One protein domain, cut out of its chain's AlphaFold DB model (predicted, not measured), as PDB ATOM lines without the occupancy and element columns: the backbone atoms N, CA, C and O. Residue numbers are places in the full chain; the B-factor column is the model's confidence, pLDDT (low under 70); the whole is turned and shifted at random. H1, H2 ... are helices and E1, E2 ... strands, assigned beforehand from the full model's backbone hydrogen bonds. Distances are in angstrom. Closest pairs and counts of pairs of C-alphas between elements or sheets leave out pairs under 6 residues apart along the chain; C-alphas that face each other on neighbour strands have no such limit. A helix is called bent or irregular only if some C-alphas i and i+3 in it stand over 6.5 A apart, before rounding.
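Overview. This is residues 8 to 45 and 119 to 209 of the 212 residues of an uncharacterized protein of Glycomyces paridis (UniProt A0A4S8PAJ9). A tiny two-stranded antiparallel sheet, E1 and E2, lies between a helix pair, H1 and H2, and a three-helix up-and-down bundle, H3, H4 and H5. From the bundle's end the long helix H6 turns away, and its residues 190 to 207 stick out as an arm. The printed part has 129 residues, mostly helix, in the order E1 H1 H2 E2 H3 H4 H5 H6. It is only just loose, close to compact, with a radius of gyration of the C-alphas of 16.9 A and spans of 44 by 44 by 32 A.

Arrangement. E1, residues 17 to 19, and E2, residues 130 to 132, are antiparallel neighbours, with N 18 and O 131 2.8 A apart, within hydrogen-bond range. The closest C-alphas of E2 and H1, residues 25 to 39, are Val 130 and Ala 28, 6.4 A apart. H1 touches H2, residues 119 to 126, at Ala 38 and Pro 119, C-alphas 5.1 A apart, a shallow tilt of 14 degrees, opposite ways. The closest C-alphas of E1 and H4, residues 148 to 161, are Leu 18 and Trp 159, 6.6 A apart. H3, residues 134 to 146, forms a helical hairpin with H4, their closest C-alphas, Leu 144 and Ala 151, 6.2 A apart. H4 and H5, residues 169 to 183, form another, their closest C-alphas, Ala 161 and Arg 169, 4.5 A apart. H6, residues 185 to 207, and H5 only just touch, only at the corner, with 3 pairs of C-alphas within 8 A; the closest are Arg 181 and Ala 188, 5.4 A apart. Every O i to N i+4 pair is within hydrogen-bond range in H1, H2, H5 and H6, against 7 of 9 in H3 and 8 of 10 in H4.

Along the chain. E1 begins at C-alpha 17, (-29.668, 7.865, -35.064). H1 and H5 each measure 21.0 A, H3 20.3 A, H4 18.9 A and H6 32.8 A, ending at C-alpha 207, (6.429, 17.536, -38.086). H3 and H4 are irregular: C-alphas 135 and 138 are 7.3 A apart, 149 and 152 7.8 A.

Size, cuts and confidence. The farthest C-alphas, Ser 24 and Asp 208, are 51.7 A apart. Residues 46 to 118 are not printed, with 11.6 A between C-alphas 45 and 119. Of the links printed whole, none is long. Residues 13 and 165 have pLDDT under 70.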
ATOM      1  N   ARG A   8     -31.658   3.846 -36.253       89.12
ATOM      2  CA  ARG A   8     -32.303   4.249 -37.507       89.12
ATOM      3  C   ARG A   8     -31.325   4.925 -38.449       89.12
ATOM      4  O   ARG A   8     -30.582   5.821 -38.057       89.12
ATOM      5  N   GLN A   9     -31.432   4.547 -39.715       87.00
ATOM      6  CA  GLN A   9     -30.821   5.232 -40.842       87.00
ATOM      7  C   GLN A   9     -31.936   5.659 -41.804       87.00
ATOM      8  O   GLN A   9     -32.790   4.843 -42.157       87.00
ATOM      9  N   ARG A  10     -31.967   6.937 -42.200       78.19
ATOM     10  CA  ARG A  10     -32.987   7.473 -43.120       78.19
ATOM     11  C   ARG A  10     -32.585   7.321 -44.585       78.19
ATOM     12  O   ARG A  10     -33.434   6.954 -45.405       78.19
ATOM     13  N   ARG A  11     -31.311   7.544 -44.909       74.62
ATOM     14  CA  ARG A  11     -30.718   7.274 -46.226       74.62
ATOM     15  C   ARG A  11     -29.363   6.577 -46.091       74.62
ATOM     16  O   ARG A  11     -28.699   6.787 -45.080       74.62
ATOM     17  N   PRO A  12     -28.935   5.793 -47.097       70.31
ATOM     18  CA  PRO A  12     -27.678   5.036 -47.045       70.31
ATOM     19  C   PRO A  12     -26.428   5.889 -46.776       70.31
ATOM     20  O   PRO A  12     -25.442   5.381 -46.258       70.31
ATOM     21  N   ASP A  13     -26.473   7.170 -47.133       68.25
ATOM     22  CA  ASP A  13     -25.412   8.169 -46.998       68.25
ATOM     23  C   ASP A  13     -25.594   9.111 -45.791       68.25
ATOM     24  O   ASP A  13     -24.770   9.995 -45.558       68.25
ATOM     25  N   GLU A  14     -26.661   8.939 -45.009       76.81
ATOM     26  CA  GLU A  14     -26.973   9.785 -43.858       76.81
ATOM     27  C   GLU A  14     -26.499   9.182 -42.528       76.81
ATOM     28  O   GLU A  14     -26.231   7.986 -42.390       76.81
ATOM     29  N   ALA A  15     -26.407  10.052 -41.517       81.75
ATOM     30  CA  ALA A  15     -26.006   9.681 -40.169       81.75
ATOM     31  C   ALA A  15     -26.995   8.695 -39.528       81.75
ATOM     32  O   ALA A  15     -28.209   8.812 -39.691       81.75
ATOM     33  N   HIS A  16     -26.467   7.786 -38.714       90.62
ATOM     34  CA  HIS A  16     -27.280   6.907 -37.885       90.62
ATOM     35  C   HIS A  16     -27.766   7.627 -36.623       90.62
ATOM     36  O   HIS A  16     -27.044   8.425 -36.007       90.62
ATOM     37  N   TYR A  17     -28.997   7.316 -36.232       92.25
ATOM     38  CA  TYR A  17     -29.668   7.865 -35.064       92.25
ATOM     39  C   TYR A  17     -29.978   6.766 -34.055       92.25
ATOM     40  O   TYR A  17     -30.480   5.702 -34.411       92.25
ATOM     41  N   LEU A  18     -29.722   7.062 -32.786       93.38
ATOM     42  CA  LEU A  18     -30.146   6.276 -31.639       93.38
ATOM     43  C   LEU A  18     -31.446   6.863 -31.092       93.38
ATOM     44  O   LEU A  18     -31.538   8.075 -30.891       93.38
ATOM     45  N   ILE A  19     -32.429   6.008 -30.834       93.88
ATOM     46  CA  ILE A  19     -33.710   6.367 -30.218       93.88
ATOM     47  C   ILE A  19     -33.652   6.057 -28.725       93.88
ATOM     48  O   ILE A  19     -33.212   4.974 -28.326       93.88
ATOM     49  N   ALA A  20     -34.127   6.992 -27.903       91.94
ATOM     50  CA  ALA A  20     -34.151   6.820 -26.459       91.94
ATOM     51  C   ALA A  20     -35.027   5.624 -26.034       91.94
ATOM     52  O   ALA A  20     -36.073   5.362 -26.645       91.94
ATOM     53  N   PRO A  21     -34.663   4.927 -24.946       90.06
ATOM     54  CA  PRO A  21     -35.509   3.894 -24.366       90.06
ATOM     55  C   PRO A  21     -36.912   4.419 -24.029       90.06
ATOM     56  O   PRO A  21     -37.073   5.473 -23.417       90.06
ATOM     57  N   GLY A  22     -37.947   3.678 -24.436       88.56
ATOM     58  CA  GLY A  22     -39.348   4.008 -24.144       88.56
ATOM     59  C   GLY A  22     -39.988   5.075 -25.043       88.56
ATOM     60  O   GLY A  22     -41.177   5.354 -24.886       88.56
ATOM     61  N   VAL A  23     -39.256   5.647 -26.002       90.88
ATOM     62  CA  VAL A  23     -39.825   6.562 -27.004       90.88
ATOM     63  C   VAL A  23     -40.530   5.770 -28.106       90.88
ATOM     64  O   VAL A  23     -40.018   4.766 -28.597       90.88
ATOM     65  N   SER A  24     -41.724   6.221 -28.502       91.75
ATOM     66  CA  SER A  24     -42.473   5.605 -29.601       91.75
ATOM     67  C   SER A  24     -41.878   5.967 -30.964       91.75
ATOM     68  O   SER A  24     -41.326   7.053 -31.145       91.75
ATOM     69  N   GLU A  25     -42.052   5.085 -31.951       88.88
ATOM     70  CA  GLU A  25     -41.508   5.289 -33.302       88.88
ATOM     71  C   GLU A  25     -41.967   6.611 -33.926       88.88
ATOM     72  O   GLU A  25     -41.150   7.362 -34.443       88.88
ATOM     73  N   ALA A  26     -43.248   6.965 -33.786       89.56
ATOM     74  CA  ALA A  26     -43.785   8.205 -34.347       89.56
ATOM     75  C   ALA A  26     -43.145   9.473 -33.746       89.56
ATOM     76  O   ALA A  26     -42.958  10.467 -34.450       89.56
ATOM     77  N   VAL A  27     -42.810   9.453 -32.449       92.50
ATOM     78  CA  VAL A  27     -42.141  10.580 -31.780       92.50
ATOM     79  C   VAL A  27     -40.678  10.654 -32.209       92.50
ATOM     80  O   VAL A  27     -40.181  11.743 -32.498       92.50
ATOM     81  N   ALA A  28     -40.006   9.506 -32.294       91.81
ATOM     82  CA  ALA A  28     -38.630   9.427 -32.764       91.81
ATOM     83  C   ALA A  28     -38.495   9.898 -34.218       91.81
ATOM     84  O   ALA A  28     -37.634  10.723 -34.514       91.81
ATOM     85  N   ASP A  29     -39.387   9.457 -35.106       91.06
ATOM     86  CA  ASP A  29     -39.401   9.858 -36.513       91.06
ATOM     87  C   ASP A  29     -39.597  11.364 -36.677       91.06
ATOM     88  O   ASP A  29     -38.883  11.999 -37.451       91.06
ATOM     89  N   ALA A  30     -40.517  11.959 -35.912       90.50
ATOM     90  CA  ALA A  30     -40.734  13.402 -35.932       90.50
ATOM     91  C   ALA A  30     -39.519  14.186 -35.401       90.50
ATOM     92  O   ALA A  30     -39.224  15.278 -35.894       90.50
ATOM     93  N   ALA A  31     -38.809  13.649 -34.403       90.88
ATOM     94  CA  ALA A  31     -37.583  14.248 -33.887       90.88
ATOM     95  C   ALA A  31     -36.435  14.161 -34.909       90.88
ATOM     96  O   ALA A  31     -35.765  15.166 -35.145       90.88
ATOM     97  N   ILE A  32     -36.256  13.010 -35.569       91.44
ATOM     98  CA  ILE A  32     -35.278  12.833 -36.657       91.44
ATOM     99  C   ILE A  32     -35.576  13.806 -37.804       91.44
ATOM    100  O   ILE A  32     -34.686  14.552 -38.204       91.44
ATOM    101  N   ASP A  33     -36.832  13.891 -38.260       89.31
ATOM    102  CA  ASP A  33     -37.240  14.800 -39.342       89.31
ATOM    103  C   ASP A  33     -36.904  16.269 -39.011       89.31
ATOM    104  O   ASP A  33     -36.507  17.045 -39.886       89.31
ATOM    105  N   ARG A  34     -37.053  16.671 -37.739       88.50
ATOM    106  CA  ARG A  34     -36.680  18.012 -37.260       88.50
ATOM    107  C   ARG A  34     -35.162  18.215 -37.245       88.50
ATOM    108  O   ARG A  34     -34.716  19.286 -37.652       88.50
ATOM    109  N   LEU A  35     -34.381  17.225 -36.805       87.81
ATOM    110  CA  LEU A  35     -32.912  17.292 -36.799       87.81
ATOM    111  C   LEU A  35     -32.340  17.394 -38.218       87.81
ATOM    112  O   LEU A  35     -31.493  18.249 -38.474       87.81
ATOM    113  N   GLU A  36     -32.828  16.570 -39.144       87.25
ATOM    114  CA  GLU A  36     -32.419  16.595 -40.553       87.25
ATOM    115  C   GLU A  36     -32.809  17.906 -41.226       87.25
ATOM    116  O   GLU A  36     -31.975  18.559 -41.850       87.25
ATOM    117  N   GLY A  37     -34.047  18.360 -41.004       85.56
ATOM    118  CA  GLY A  37     -34.489  19.664 -41.482       85.56
ATOM    119  C   GLY A  37     -33.571  20.794 -41.006       85.56
ATOM    120  O   GLY A  37     -33.191  21.649 -41.806       85.56
ATOM    121  N   ALA A  38     -33.140  20.778 -39.743       85.50
ATOM    122  CA  ALA A  38     -32.220  21.786 -39.225       85.50
ATOM    123  C   ALA A  38     -30.821  21.721 -39.849       85.50
ATOM    124  O   ALA A  38     -30.253  22.775 -40.142       85.50
ATOM    125  N   LYS A  39     -30.283  20.521 -40.109       83.25
ATOM    126  CA  LYS A  39     -29.018  20.355 -40.851       83.25
ATOM    127  C   LYS A  39     -29.101  20.946 -42.255       83.25
ATOM    128  O   LYS A  39     -28.182  21.636 -42.683       83.25
ATOM    129  N   ASP A  40     -30.244  20.775 -42.909       82.88
ATOM    130  CA  ASP A  40     -30.532  21.336 -44.230       82.88
ATOM    131  C   ASP A  40     -30.889  22.841 -44.193       82.88
ATOM    132  O   ASP A  40     -31.244  23.448 -45.209       82.88
ATOM    133  N   GLY A  41     -30.805  23.476 -43.020       81.81
ATOM    134  CA  GLY A  41     -31.030  24.906 -42.831       81.81
ATOM    135  C   GLY A  41     -32.501  25.322 -42.715       81.81
ATOM    136  O   GLY A  41     -32.797  26.518 -42.837       81.81
ATOM    137  N   PHE A  42     -33.416  24.378 -42.483       83.56
ATOM    138  CA  PHE A  42     -34.827  24.631 -42.181       83.56
ATOM    139  C   PHE A  42     -35.036  24.881 -40.679       83.56
ATOM    140  O   PHE A  42     -34.306  24.379 -39.834       83.56
ATOM    141  N   GLY A  43     -36.051  25.676 -40.320       77.38
ATOM    142  CA  GLY A  43     -36.384  25.972 -38.914       77.38
ATOM    143  C   GLY A  43     -37.126  24.846 -38.180       77.38
ATOM    144  O   GLY A  43     -37.499  25.012 -37.025       77.38
ATOM    145  N   GLY A  44     -37.363  23.723 -38.850       82.88
ATOM    146  CA  GLY A  44     -38.125  22.575 -38.377       82.88
ATOM    147  C   GLY A  44     -38.029  21.445 -39.398       82.88
ATOM    148  O   GLY A  44     -37.110  21.435 -40.216       82.88
ATOM    149  N   ALA A  45     -38.984  20.515 -39.379       85.44
ATOM    150  CA  ALA A  45     -38.997  19.412 -40.334       85.44
ATOM    151  C   ALA A  45     -39.052  19.918 -41.785       85.44
ATOM    152  O   ALA A  45     -39.839  20.812 -42.121       85.44
ATOM    153  N   PRO A 119     -29.284  24.718 -35.326       77.38
ATOM    154  CA  PRO A 119     -29.180  23.257 -35.382       77.38
ATOM    155  C   PRO A 119     -28.668  22.637 -34.079       77.38
ATOM    156  O   PRO A 119     -29.270  21.694 -33.580       77.38
ATOM    157  N   ASP A 120     -27.653  23.242 -33.457       79.06
ATOM    158  CA  ASP A 120     -27.089  22.762 -32.187       79.06
ATOM    159  C   ASP A 120     -28.071  22.873 -31.015       79.06
ATOM    160  O   ASP A 120     -28.146  21.990 -30.164       79.06
ATOM    161  N   ALA A 121     -28.857  23.949 -30.972       82.75
ATOM    162  CA  ALA A 121     -29.857  24.147 -29.929       82.75
ATOM    163  C   ALA A 121     -31.048  23.192 -30.109       82.75
ATOM    164  O   ALA A 121     -31.585  22.704 -29.119       82.75
ATOM    165  N   LEU A 122     -31.412  22.864 -31.353       84.69
ATOM    166  CA  LEU A 122     -32.420  21.846 -31.639       84.69
ATOM    167  C   LEU A 122     -31.898  20.437 -31.324       84.69
ATOM    168  O   LEU A 122     -32.632  19.619 -30.777       84.69
ATOM    169  N   ALA A 123     -30.626  20.159 -31.620       84.56
ATOM    170  CA  ALA A 123     -29.970  18.917 -31.228       84.56
ATOM    171  C   ALA A 123     -29.950  18.753 -29.704       84.56
ATOM    172  O   ALA A 123     -30.280  17.682 -29.201       84.56
ATOM    173  N   ALA A 124     -29.652  19.822 -28.961       84.81
ATOM    174  CA  ALA A 124     -29.739  19.825 -27.505       84.81
ATOM    175  C   ALA A 124     -31.183  19.610 -27.010       84.81
ATOM    176  O   ALA A 124     -31.398  18.761 -26.144       84.81
ATOM    177  N   GLU A 125     -32.169  20.309 -27.591       87.81
ATOM    178  CA  GLU A 125     -33.601  20.148 -27.281       87.81
ATOM    179  C   GLU A 125     -34.051  18.695 -27.470       87.81
ATOM    180  O   GLU A 125     -34.687  18.129 -26.585       87.81
ATOM    181  N   LEU A 126     -33.690  18.066 -28.590       89.62
ATOM    182  CA  LEU A 126     -34.144  16.724 -28.962       89.62
ATOM    183  C   LEU A 126     -33.254  15.591 -28.429       89.62
ATOM    184  O   LEU A 126     -33.628  14.427 -28.562       89.62
ATOM    185  N   SER A 127     -32.137  15.905 -27.766       88.50
ATOM    186  CA  SER A 127     -31.156  14.927 -27.258       88.50
ATOM    187  C   SER A 127     -31.721  13.905 -26.264       88.50
ATOM    188  O   SER A 127     -31.110  12.862 -26.036       88.50
ATOM    189  N   HIS A 128     -32.875  14.190 -25.657       89.69
ATOM    190  CA  HIS A 128     -33.584  13.272 -24.766       89.69
ATOM    191  C   HIS A 128     -34.464  12.256 -25.515       89.69
ATOM    192  O   HIS A 128     -34.865  11.261 -24.922       89.69
ATOM    193  N   LEU A 129     -34.759  12.497 -26.797       92.75
ATOM    194  CA  LEU A 129     -35.552  11.614 -27.661       92.75
ATOM    195  C   LEU A 129     -34.670  10.855 -28.646       92.75
ATOM    196  O   LEU A 129     -34.853   9.656 -28.848       92.75
ATOM    197  N   VAL A 130     -33.738  11.569 -29.282       92.81
ATOM    198  CA  VAL A 130     -32.904  11.053 -30.366       92.81
ATOM    199  C   VAL A 130     -31.493  11.622 -30.256       92.81
ATOM    200  O   VAL A 130     -31.307  12.805 -29.974       92.81
ATOM    201  N   ARG A 131     -30.486  10.781 -30.511       91.50
ATOM    202  CA  ARG A 131     -29.062  11.154 -30.543       91.50
ATOM    203  C   ARG A 131     -28.416  10.664 -31.828       91.50
ATOM    204  O   ARG A 131     -28.847   9.672 -32.402       91.50
ATOM    205  N   HIS A 132     -27.355  11.329 -32.267       90.00
ATOM    206  CA  HIS A 132     -26.497  10.764 -33.306       90.00
ATOM    207  C   HIS A 132     -25.680   9.607 -32.732       90.00
ATOM    208  O   HIS A 132     -25.097   9.753 -31.661       90.00
ATOM    209  N   ALA A 133     -25.620   8.486 -33.457       88.44
ATOM    210  CA  ALA A 133     -24.792   7.346 -33.073       88.44
ATOM    211  C   ALA A 133     -23.299   7.709 -33.132       88.44
ATOM    212  O   ALA A 133     -22.548   7.408 -32.212       88.44
ATOM    213  N   GLY A 134     -22.877   8.442 -34.169       85.44
ATOM    214  CA  GLY A 134     -21.517   8.971 -34.272       85.44
ATOM    215  C   GLY A 134     -20.460   7.887 -34.052       85.44
ATOM    216  O   GLY A 134     -20.434   6.895 -34.769       85.44
ATOM    217  N   SER A 135     -19.621   8.080 -33.034       83.25
ATOM    218  CA  SER A 135     -18.488   7.208 -32.717       83.25
ATOM    219  C   SER A 135     -18.847   5.874 -32.066       83.25
ATOM    220  O   SER A 135     -17.922   5.144 -31.755       83.25
ATOM    221  N   VAL A 136     -20.124   5.596 -31.771       90.50
ATOM    222  CA  VAL A 136     -20.544   4.313 -31.169       90.50
ATOM    223  C   VAL A 136     -21.228   3.377 -32.166       90.50
ATOM    224  O   VAL A 136     -21.721   2.320 -31.786       90.50
ATOM    225  N   LEU A 137     -21.361   3.805 -33.426       91.56
ATOM    226  CA  LEU A 137     -22.118   3.074 -34.438       91.56
ATOM    227  C   LEU A 137     -21.490   1.712 -34.744       91.56
ATOM    228  O   LEU A 137     -22.189   0.707 -34.713       91.56
ATOM    229  N   GLU A 138     -20.186   1.697 -35.008       89.75
ATOM    230  CA  GLU A 138     -19.449   0.496 -35.403       89.75
ATOM    231  C   GLU A 138     -19.496  -0.573 -34.303       89.75
ATOM    232  O   GLU A 138     -19.771  -1.742 -34.568       89.75
ATOM    233  N   GLU A 139     -19.307  -0.162 -33.047       92.19
ATOM    234  CA  GLU A 139     -19.359  -1.048 -31.890       92.19
ATOM    235  C   GLU A 139     -20.762  -1.629 -31.706       92.19
ATOM    236  O   GLU A 139     -20.914  -2.814 -31.411       92.19
ATOM    237  N   VAL A 140     -21.796  -0.804 -31.894       92.75
ATOM    238  CA  VAL A 140     -23.194  -1.234 -31.798       92.75
ATOM    239  C   VAL A 140     -23.550  -2.222 -32.901       92.75
ATOM    240  O   VAL A 140     -24.143  -3.255 -32.601       92.75
ATOM    241  N   GLU A 141     -23.219  -1.918 -34.154       91.56
ATOM    242  CA  GLU A 141     -23.507  -2.797 -35.291       91.56
ATOM    243  C   GLU A 141     -22.771  -4.127 -35.136       91.56
ATOM    244  O   GLU A 141     -23.405  -5.183 -35.167       91.56
ATOM    245  N   GLY A 142     -21.473  -4.076 -34.823       89.56
ATOM    246  CA  GLY A 142     -20.676  -5.269 -34.564       89.56
ATOM    247  C   GLY A 142     -21.235  -6.110 -33.416       89.56
ATOM    248  O   GLY A 142     -21.334  -7.329 -33.535       89.56
ATOM    249  N   LEU A 143     -21.665  -5.490 -32.312       92.19
ATOM    250  CA  LEU A 143     -22.271  -6.217 -31.193       92.19
ATOM    251  C   LEU A 143     -23.624  -6.837 -31.547       92.19
ATOM    252  O   LEU A 143     -23.874  -7.983 -31.178       92.19
ATOM    253  N   LEU A 144     -24.487  -6.116 -32.266       92.06
ATOM    254  CA  LEU A 144     -25.794  -6.625 -32.690       92.06
ATOM    255  C   LEU A 144     -25.681  -7.796 -33.668       92.06
ATOM    256  O   LEU A 144     -26.537  -8.683 -33.658       92.06
ATOM    257  N   ASP A 145     -24.625  -7.820 -34.477       91.50
ATOM    258  CA  ASP A 145     -24.355  -8.917 -35.402       91.50
ATOM    259  C   ASP A 145     -23.942 -10.203 -34.698       91.50
ATOM    260  O   ASP A 145     -24.317 -11.295 -35.134       91.50
ATOM    261  N   LYS A 146     -23.169 -10.086 -33.614       90.56
ATOM    262  CA  LYS A 146     -22.694 -11.244 -32.847       90.56
ATOM    263  C   LYS A 146     -23.715 -11.710 -31.814       90.56
ATOM    264  O   LYS A 146     -23.893 -12.915 -31.650       90.56
ATOM    265  N   ASP A 147     -24.373 -10.780 -31.126       89.94
ATOM    266  CA  ASP A 147     -25.341 -11.065 -30.065       89.94
ATOM    267  C   ASP A 147     -26.615 -10.206 -30.193       89.94
ATOM    268  O   ASP A 147     -26.811  -9.220 -29.470       89.94
ATOM    269  N   PRO A 148     -27.549 -10.598 -31.079       88.62
ATOM    270  CA  PRO A 148     -28.823  -9.902 -31.224       88.62
ATOM    271  C   PRO A 148     -29.735 -10.062 -29.997       88.62
ATOM    272  O   PRO A 148     -30.678  -9.285 -29.836       88.62
ATOM    273  N   ALA A 149     -29.493 -11.046 -29.121       89.19
ATOM    274  CA  ALA A 149     -30.295 -11.236 -27.911       89.19
ATOM    275  C   ALA A 149     -29.994 -10.156 -26.857       89.19
ATOM    276  O   ALA A 149     -30.882  -9.785 -26.086       89.19
ATOM    277  N   ALA A 150     -28.784  -9.592 -26.870       89.75
ATOM    278  CA  ALA A 150     -28.377  -8.482 -26.014       89.75
ATOM    279  C   ALA A 150     -28.823  -7.093 -26.522       89.75
ATOM    280  O   ALA A 150     -28.450  -6.081 -25.925       89.75
ATOM    281  N   ALA A 151     -29.639  -7.004 -27.582       90.56
ATOM    282  CA  ALA A 151     -29.977  -5.741 -28.252       90.56
ATOM    283  C   ALA A 151     -30.493  -4.633 -27.316       90.56
ATOM    284  O   ALA A 151     -30.139  -3.469 -27.484       90.56
ATOM    285  N   GLU A 152     -31.302  -4.973 -26.313       90.88
ATOM    286  CA  GLU A 152     -31.820  -3.995 -25.347       90.88
ATOM    287  C   GLU A 152     -30.732  -3.471 -24.395       90.88
ATOM    288  O   GLU A 152     -30.679  -2.279 -24.096       90.88
ATOM    289  N   GLN A 153     -29.805  -4.330 -23.968       92.06
ATOM    290  CA  GLN A 153     -28.665  -3.917 -23.150       92.06
ATOM    291  C   GLN A 153     -27.679  -3.061 -23.956       92.06
ATOM    292  O   GLN A 153     -27.182  -2.050 -23.451       92.06
ATOM    293  N   ILE A 154     -27.432  -3.440 -25.214       93.62
ATOM    294  CA  ILE A 154     -26.605  -2.674 -26.153       93.62
ATOM    295  C   ILE A 154     -27.233  -1.296 -26.381       93.62
ATOM    296  O   ILE A 154     -26.525  -0.295 -26.292       93.62
ATOM    297  N   ARG A 155     -28.559  -1.211 -26.566       93.00
ATOM    298  CA  ARG A 155     -29.287   0.063 -26.685       93.00
ATOM    299  C   ARG A 155     -29.032   0.988 -25.499       93.00
ATOM    300  O   ARG A 155     -28.693   2.152 -25.690       93.00
ATOM    301  N   GLU A 156     -29.191   0.483 -24.279       92.38
ATOM    302  CA  GLU A 156     -29.005   1.262 -23.048       92.38
ATOM    303  C   GLU A 156     -27.565   1.770 -22.879       92.38
ATOM    304  O   GLU A 156     -27.328   2.863 -22.355       92.38
ATOM    305  N   LEU A 157     -26.573   0.976 -23.293       93.00
ATOM    306  CA  LEU A 157     -25.167   1.388 -23.289       93.00
ATOM    307  C   LEU A 157     -24.887   2.428 -24.375       93.00
ATOM    308  O   LEU A 157     -24.334   3.483 -24.066       93.00
ATOM    309  N   ALA A 158     -25.334   2.176 -25.606       93.44
ATOM    310  CA  ALA A 158     -25.175   3.077 -26.741       93.44
ATOM    311  C   ALA A 158     -25.813   4.444 -26.473       93.44
ATOM    312  O   ALA A 158     -25.192   5.483 -26.702       93.44
ATOM    313  N   TRP A 159     -27.026   4.459 -25.913       92.94
ATOM    314  CA  TRP A 159     -27.729   5.690 -25.562       92.94
ATOM    315  C   TRP A 159     -26.929   6.549 -24.576       92.94
ATOM    316  O   TRP A 159     -26.754   7.749 -24.800       92.94
ATOM    317  N   ARG A 160     -26.391   5.937 -23.511       92.19
ATOM    318  CA  ARG A 160     -25.550   6.622 -22.511       92.19
ATOM    319  C   ARG A 160     -24.214   7.079 -23.094       92.19
ATOM    320  O   ARG A 160     -23.780   8.196 -22.826       92.19
ATOM    321  N   ALA A 161     -23.578   6.250 -23.919       92.12
ATOM    322  CA  ALA A 161     -22.314   6.576 -24.575       92.12
ATOM    323  C   ALA A 161     -22.452   7.751 -25.570       92.12
ATOM    324  O   ALA A 161     -21.538   8.570 -25.709       92.12
ATOM    325  N   ALA A 162     -23.624   7.896 -26.193       89.94
ATOM    326  CA  ALA A 162     -23.960   9.016 -27.071       89.94
ATOM    327  C   ALA A 162     -24.383  10.304 -26.324       89.94
ATOM    328  O   ALA A 162     -24.625  11.333 -26.959       89.94
ATOM    329  N   GLY A 163     -24.493  10.284 -24.990       84.88
ATOM    330  CA  GLY A 163     -24.938  11.430 -24.192       84.88
ATOM    331  C   GLY A 163     -23.914  12.561 -24.117       84.88
ATOM    332  O   GLY A 163     -22.841  12.409 -23.536       84.88
ATOM    333  N   VAL A 164     -24.238  13.736 -24.662       71.81
ATOM    334  CA  VAL A 164     -23.361  14.916 -24.590       71.81
ATOM    335  C   VAL A 164     -23.421  15.528 -23.185       71.81
ATOM    336  O   VAL A 164     -24.481  15.946 -22.734       71.81
ATOM    337  N   GLY A 165     -22.275  15.604 -22.497       66.25
ATOM    338  CA  GLY A 165     -22.164  16.209 -21.161       66.25
ATOM    339  C   GLY A 165     -22.628  15.324 -19.997       66.25
ATOM    340  O   GLY A 165     -22.666  15.789 -18.860       66.25
ATOM    341  N   GLU A 166     -22.963  14.055 -20.247       78.75
ATOM    342  CA  GLU A 166     -23.370  13.125 -19.191       78.75
ATOM    343  C   GLU A 166     -22.168  12.559 -18.423       78.75
ATOM    344  O   GLU A 166     -21.188  12.102 -19.013       78.75
ATOM    345  N   ALA A 167     -22.275  12.508 -17.091       77.12
ATOM    346  CA  ALA A 167     -21.205  12.030 -16.210       77.12
ATOM    347  C   ALA A 167     -20.783  10.573 -16.488       77.12
ATOM    348  O   ALA A 167     -19.628  10.212 -16.289       77.12
ATOM    349  N   ASN A 168     -21.709   9.740 -16.971       83.38
ATOM    350  CA  ASN A 168     -21.465   8.319 -17.228       83.38
ATOM    351  C   ASN A 168     -21.102   8.006 -18.686       83.38
ATOM    352  O   ASN A 168     -20.930   6.834 -19.017       83.38
ATOM    353  N   ARG A 169     -20.981   9.021 -19.552       87.56
ATOM    354  CA  ARG A 169     -20.750   8.836 -20.989       87.56
ATOM    355  C   ARG A 169     -19.474   8.048 -21.276       87.56
ATOM    356  O   ARG A 169     -19.525   7.054 -21.988       87.56
ATOM    357  N   VAL A 170     -18.350   8.489 -20.707       88.94
ATOM    358  CA  VAL A 170     -17.027   7.882 -20.937       88.94
ATOM    359  C   VAL A 170     -17.043   6.420 -20.512       88.94
ATOM    360  O   VAL A 170     -16.745   5.546 -21.311       88.94
ATOM    361  N   ARG A 171     -17.534   6.145 -19.302       91.81
ATOM    362  CA  ARG A 171     -17.652   4.781 -18.783       91.81
ATOM    363  C   ARG A 171     -18.570   3.896 -19.634       91.81
ATOM    364  O   ARG A 171     -18.307   2.709 -19.775       91.81
ATOM    365  N   ALA A 172     -19.666   4.441 -20.163       92.75
ATOM    366  CA  ALA A 172     -20.563   3.695 -21.044       92.75
ATOM    367  C   ALA A 172     -19.911   3.395 -22.402       92.75
ATOM    368  O   ALA A 172     -20.099   2.300 -22.921       92.75
ATOM    369  N   ALA A 173     -19.137   4.338 -22.945       91.94
ATOM    370  CA  ALA A 173     -18.377   4.144 -24.175       91.94
ATOM    371  C   ALA A 173     -17.268   3.096 -23.993       91.94
ATOM    372  O   ALA A 173     -17.189   2.168 -24.788       91.94
ATOM    373  N   GLU A 174     -16.491   3.175 -22.910       93.00
ATOM    374  CA  GLU A 174     -15.464   2.179 -22.561       93.00
ATOM    375  C   GLU A 174     -16.062   0.781 -22.383       93.00
ATOM    376  O   GLU A 174     -15.496  -0.210 -22.833       93.00
ATOM    377  N   GLU A 175     -17.222   0.683 -21.730       94.50
ATOM    378  CA  GLU A 175     -17.904  -0.596 -21.547       94.50
ATOM    379  C   GLU A 175     -18.416  -1.161 -22.877       94.50
ATOM    380  O   GLU A 175     -18.287  -2.359 -23.121       94.50
ATOM    381  N   LEU A 176     -18.969  -0.310 -23.744       93.88
ATOM    382  CA  LEU A 176     -19.414  -0.702 -25.078       93.88
ATOM    383  C   LEU A 176     -18.233  -1.185 -25.933       93.88
ATOM    384  O   LEU A 176     -18.312  -2.258 -26.525       93.88
ATOM    385  N   GLU A 177     -17.124  -0.446 -25.928       93.94
ATOM    386  CA  GLU A 177     -15.889  -0.822 -26.615       93.94
ATOM    387  C   GLU A 177     -15.333  -2.142 -26.066       93.94
ATOM    388  O   GLU A 177     -14.991  -3.042 -26.830       93.94
ATOM    389  N   ARG A 178     -15.295  -2.310 -24.740       94.88
ATOM    390  CA  ARG A 178     -14.850  -3.553 -24.097       94.88
ATOM    391  C   ARG A 178     -15.684  -4.746 -24.553       94.88
ATOM    392  O   ARG A 178     -15.120  -5.795 -24.854       94.88
ATOM    393  N   LEU A 179     -17.010  -4.608 -24.583       94.50
ATOM    394  CA  LEU A 179     -17.902  -5.665 -25.060       94.50
ATOM    395  C   LEU A 179     -17.668  -5.958 -26.542       94.50
ATOM    396  O   LEU A 179     -17.573  -7.125 -26.913       94.50
ATOM    397  N   TRP A 180     -17.529  -4.922 -27.370       94.31
ATOM    398  CA  TRP A 180     -17.265  -5.071 -28.798       94.31
ATOM    399  C   TRP A 180     -15.942  -5.798 -29.063       94.31
ATOM    400  O   TRP A 180     -15.937  -6.796 -29.775       94.31
ATOM    401  N   ARG A 181     -14.851  -5.408 -28.390       94.12
ATOM    402  CA  ARG A 181     -13.541  -6.082 -28.479       94.12
ATOM    403  C   ARG A 181     -13.597  -7.556 -28.068       94.12
ATOM    404  O   ARG A 181     -12.868  -8.379 -28.612       94.12
ATOM    405  N   LEU A 182     -14.437  -7.898 -27.089       93.81
ATOM    406  CA  LEU A 182     -14.640  -9.289 -26.671       93.81
ATOM    407  C   LEU A 182     -15.454 -10.089 -27.696       93.81
ATOM    408  O   LEU A 182     -15.207 -11.282 -27.862       93.81
ATOM    409  N   ALA A 183     -16.416  -9.449 -28.361       91.81
ATOM    410  CA  ALA A 183     -17.266 -10.073 -29.370       91.81
ATOM    411  C   ALA A 183     -16.563 -10.220 -30.733       91.81
ATOM    412  O   ALA A 183     -16.797 -11.206 -31.437       91.81
ATOM    413  N   ASP A 184     -15.700  -9.268 -31.096       91.69
ATOM    414  CA  ASP A 184     -14.916  -9.276 -32.331       91.69
ATOM    415  C   ASP A 184     -13.466  -8.795 -32.104       91.69
ATOM    416  O   ASP A 184     -13.121  -7.635 -32.353       91.69
ATOM    417  N   PRO A 185     -12.577  -9.683 -31.624       92.06
ATOM    418  CA  PRO A 185     -11.185  -9.324 -31.370       92.06
ATOM    419  C   PRO A 185     -10.396  -9.047 -32.655       92.06
ATOM    420  O   PRO A 185      -9.370  -8.373 -32.598       92.06
ATOM    421  N   GLN A 186     -10.844  -9.569 -33.803       91.56
ATOM    422  CA  GLN A 186     -10.178  -9.336 -35.080       91.56
ATOM    423  C   GLN A 186     -10.468  -7.919 -35.581       91.56
ATOM    424  O   GLN A 186      -9.521  -7.183 -35.851       91.56
ATOM    425  N   ALA A 187     -11.742  -7.514 -35.625       89.00
ATOM    426  CA  ALA A 187     -12.124  -6.154 -36.010       89.00
ATOM    427  C   ALA A 187     -11.482  -5.103 -35.084       89.00
ATOM    428  O   ALA A 187     -10.978  -4.080 -35.542       89.00
ATOM    429  N   ALA A 188     -11.403  -5.398 -33.783       89.88
ATOM    430  CA  ALA A 188     -10.690  -4.553 -32.829       89.88
ATOM    431  C   ALA A 188      -9.198  -4.387 -33.159       89.88
ATOM    432  O   ALA A 188      -8.675  -3.277 -33.081       89.88
ATOM    433  N   ALA A 189      -8.508  -5.469 -33.531       91.50
ATOM    434  CA  ALA A 189      -7.095  -5.413 -33.895       91.50
ATOM    435  C   ALA A 189      -6.859  -4.630 -35.198       91.50
ATOM    436  O   ALA A 189      -5.877  -3.894 -35.294       91.50
ATOM    437  N   GLU A 190      -7.759  -4.768 -36.175       91.62
ATOM    438  CA  GLU A 190      -7.731  -4.000 -37.426       91.62
ATOM    439  C   GLU A 190      -7.892  -2.498 -37.147       91.62
ATOM    440  O   GLU A 190      -7.072  -1.697 -37.599       91.62
ATOM    441  N   ARG A 191      -8.856  -2.117 -36.300       88.94
ATOM    442  CA  ARG A 191      -9.056  -0.719 -35.892       88.94
ATOM    443  C   ARG A 191      -7.881  -0.156 -35.090       88.94
ATOM    444  O   ARG A 191      -7.497   0.993 -35.290       88.94
ATOM    445  N   ASP A 192      -7.273  -0.951 -34.211       92.06
ATOM    446  CA  ASP A 192      -6.077  -0.543 -33.462       92.06
ATOM    447  C   ASP A 192      -4.849  -0.333 -34.375       92.06
ATOM    448  O   ASP A 192      -3.945   0.434 -34.033       92.06
ATOM    449  N   GLU A 193      -4.763  -1.026 -35.515       93.56
ATOM    450  CA  GLU A 193      -3.741  -0.763 -36.538       93.56
ATOM    451  C   GLU A 193      -4.054   0.529 -37.299       93.56
ATOM    452  O   GLU A 193      -3.190   1.398 -37.385       93.56
ATOM    453  N   GLU A 194      -5.294   0.712 -37.754       91.50
ATOM    454  CA  GLU A 194      -5.712   1.926 -38.463       91.50
ATOM    455  C   GLU A 194      -5.484   3.185 -37.610       91.50
ATOM    456  O   GLU A 194      -4.920   4.174 -38.079       91.50
ATOM    457  N   LEU A 195      -5.832   3.140 -36.321       91.06
ATOM    458  CA  LEU A 195      -5.577   4.245 -35.394       91.06
ATOM    459  C   LEU A 195      -4.079   4.546 -35.247       91.06
ATOM    460  O   LEU A 195      -3.696   5.716 -35.200       91.06
ATOM    461  N   ARG A 196      -3.214   3.522 -35.233       93.38
ATOM    462  CA  ARG A 196      -1.753   3.710 -35.211       93.38
ATOM    463  C   ARG A 196      -1.237   4.346 -36.498       93.38
ATOM    464  O   ARG A 196      -0.359   5.207 -36.431       93.38
ATOM    465  N   GLU A 197      -1.772   3.956 -37.651       93.75
ATOM    466  CA  GLU A 197      -1.431   4.566 -38.940       93.75
ATOM    467  C   GLU A 197      -1.869   6.035 -39.003       93.75
ATOM    468  O   GLU A 197      -1.086   6.902 -39.406       93.75
ATOM    469  N   ILE A 198      -3.084   6.338 -38.536       92.06
ATOM    470  CA  ILE A 198      -3.609   7.704 -38.446       92.06
ATOM    471  C   ILE A 198      -2.739   8.550 -37.510       92.06
ATOM    472  O   ILE A 198      -2.341   9.654 -37.886       92.06
ATOM    473  N   ASP A 199      -2.381   8.045 -36.329       92.19
ATOM    474  CA  ASP A 199      -1.521   8.762 -35.381       92.19
ATOM    475  C   ASP A 199      -0.115   9.010 -35.944       92.19
ATOM    476  O   ASP A 199       0.450  10.101 -35.775       92.19
ATOM    477  N   ALA A 200       0.449   8.036 -36.662       93.25
ATOM    478  CA  ALA A 200       1.728   8.187 -37.352       93.25
ATOM    479  C   ALA A 200       1.649   9.263 -38.446       93.25
ATOM    480  O   ALA A 200       2.512  10.146 -38.511       93.25
ATOM    481  N   MET A 201       0.583   9.248 -39.254       92.50
ATOM    482  CA  MET A 201       0.322  10.255 -40.283       92.50
ATOM    483  C   MET A 201       0.140  11.651 -39.673       92.50
ATOM    484  O   MET A 201       0.760  12.608 -40.135       92.50
ATOM    485  N   MET A 202      -0.651  11.787 -38.608       91.94
ATOM    486  CA  MET A 202      -0.877  13.065 -37.923       91.94
ATOM    487  C   MET A 202       0.412  13.609 -37.301       91.94
ATOM    488  O   MET A 202       0.701  14.804 -37.400       91.94
ATOM    489  N   THR A 203       1.232  12.737 -36.714       92.19
ATOM    490  CA  THR A 203       2.554  13.103 -36.187       92.19
ATOM    491  C   THR A 203       3.482  13.587 -37.302       92.19
ATOM    492  O   THR A 203       4.176  14.591 -37.133       92.19
ATOM    493  N   GLN A 204       3.472  12.924 -38.460       90.69
ATOM    494  CA  GLN A 204       4.242  13.350 -39.626       90.69
ATOM    495  C   GLN A 204       3.763  14.706 -40.162       90.69
ATOM    496  O   GLN A 204       4.582  15.588 -40.396       90.69
ATOM    497  N   LEU A 205       2.452  14.914 -40.294       91.31
ATOM    498  CA  LEU A 205       1.885  16.179 -40.767       91.31
ATOM    499  C   LEU A 205       2.206  17.356 -39.829       91.31
ATOM    500  O   LEU A 205       2.510  18.447 -40.318       91.31
ATOM    501  N   ARG A 206       2.198  17.137 -38.503       91.00
ATOM    502  CA  ARG A 206       2.668  18.129 -37.515       91.00
ATOM    503  C   ARG A 206       4.156  18.423 -37.678       91.00
ATOM    504  O   ARG A 206       4.564  19.581 -37.669       91.00
ATOM    505  N   ARG A 207       4.981  17.387 -37.866       89.31
ATOM    506  CA  ARG A 207       6.429  17.536 -38.086       89.31
ATOM    507  C   ARG A 207       6.747  18.301 -39.376       89.31
ATOM    508  O   ARG A 207       7.700  19.074 -39.395       89.31
ATOM    509  N   ASP A 208       5.939  18.107 -40.412       90.88
ATOM    510  CA  ASP A 208       6.049  18.785 -41.706       90.88
ATOM    511  C   ASP A 208       5.473  20.218 -41.691       90.88
ATOM    512  O   ASP A 208       5.523  20.907 -42.712       90.88
ATOM    513  N   GLY A 209       4.904  20.677 -40.567       86.56
ATOM    514  CA  GLY A 209       4.315  22.014 -40.421       86.56
ATOM    515  C   GLY A 209       3.022  22.227 -41.215       86.56
ATOM    516  O   GLY A 209       2.663  23.364 -41.512       86.56
TER     517      GLY A 209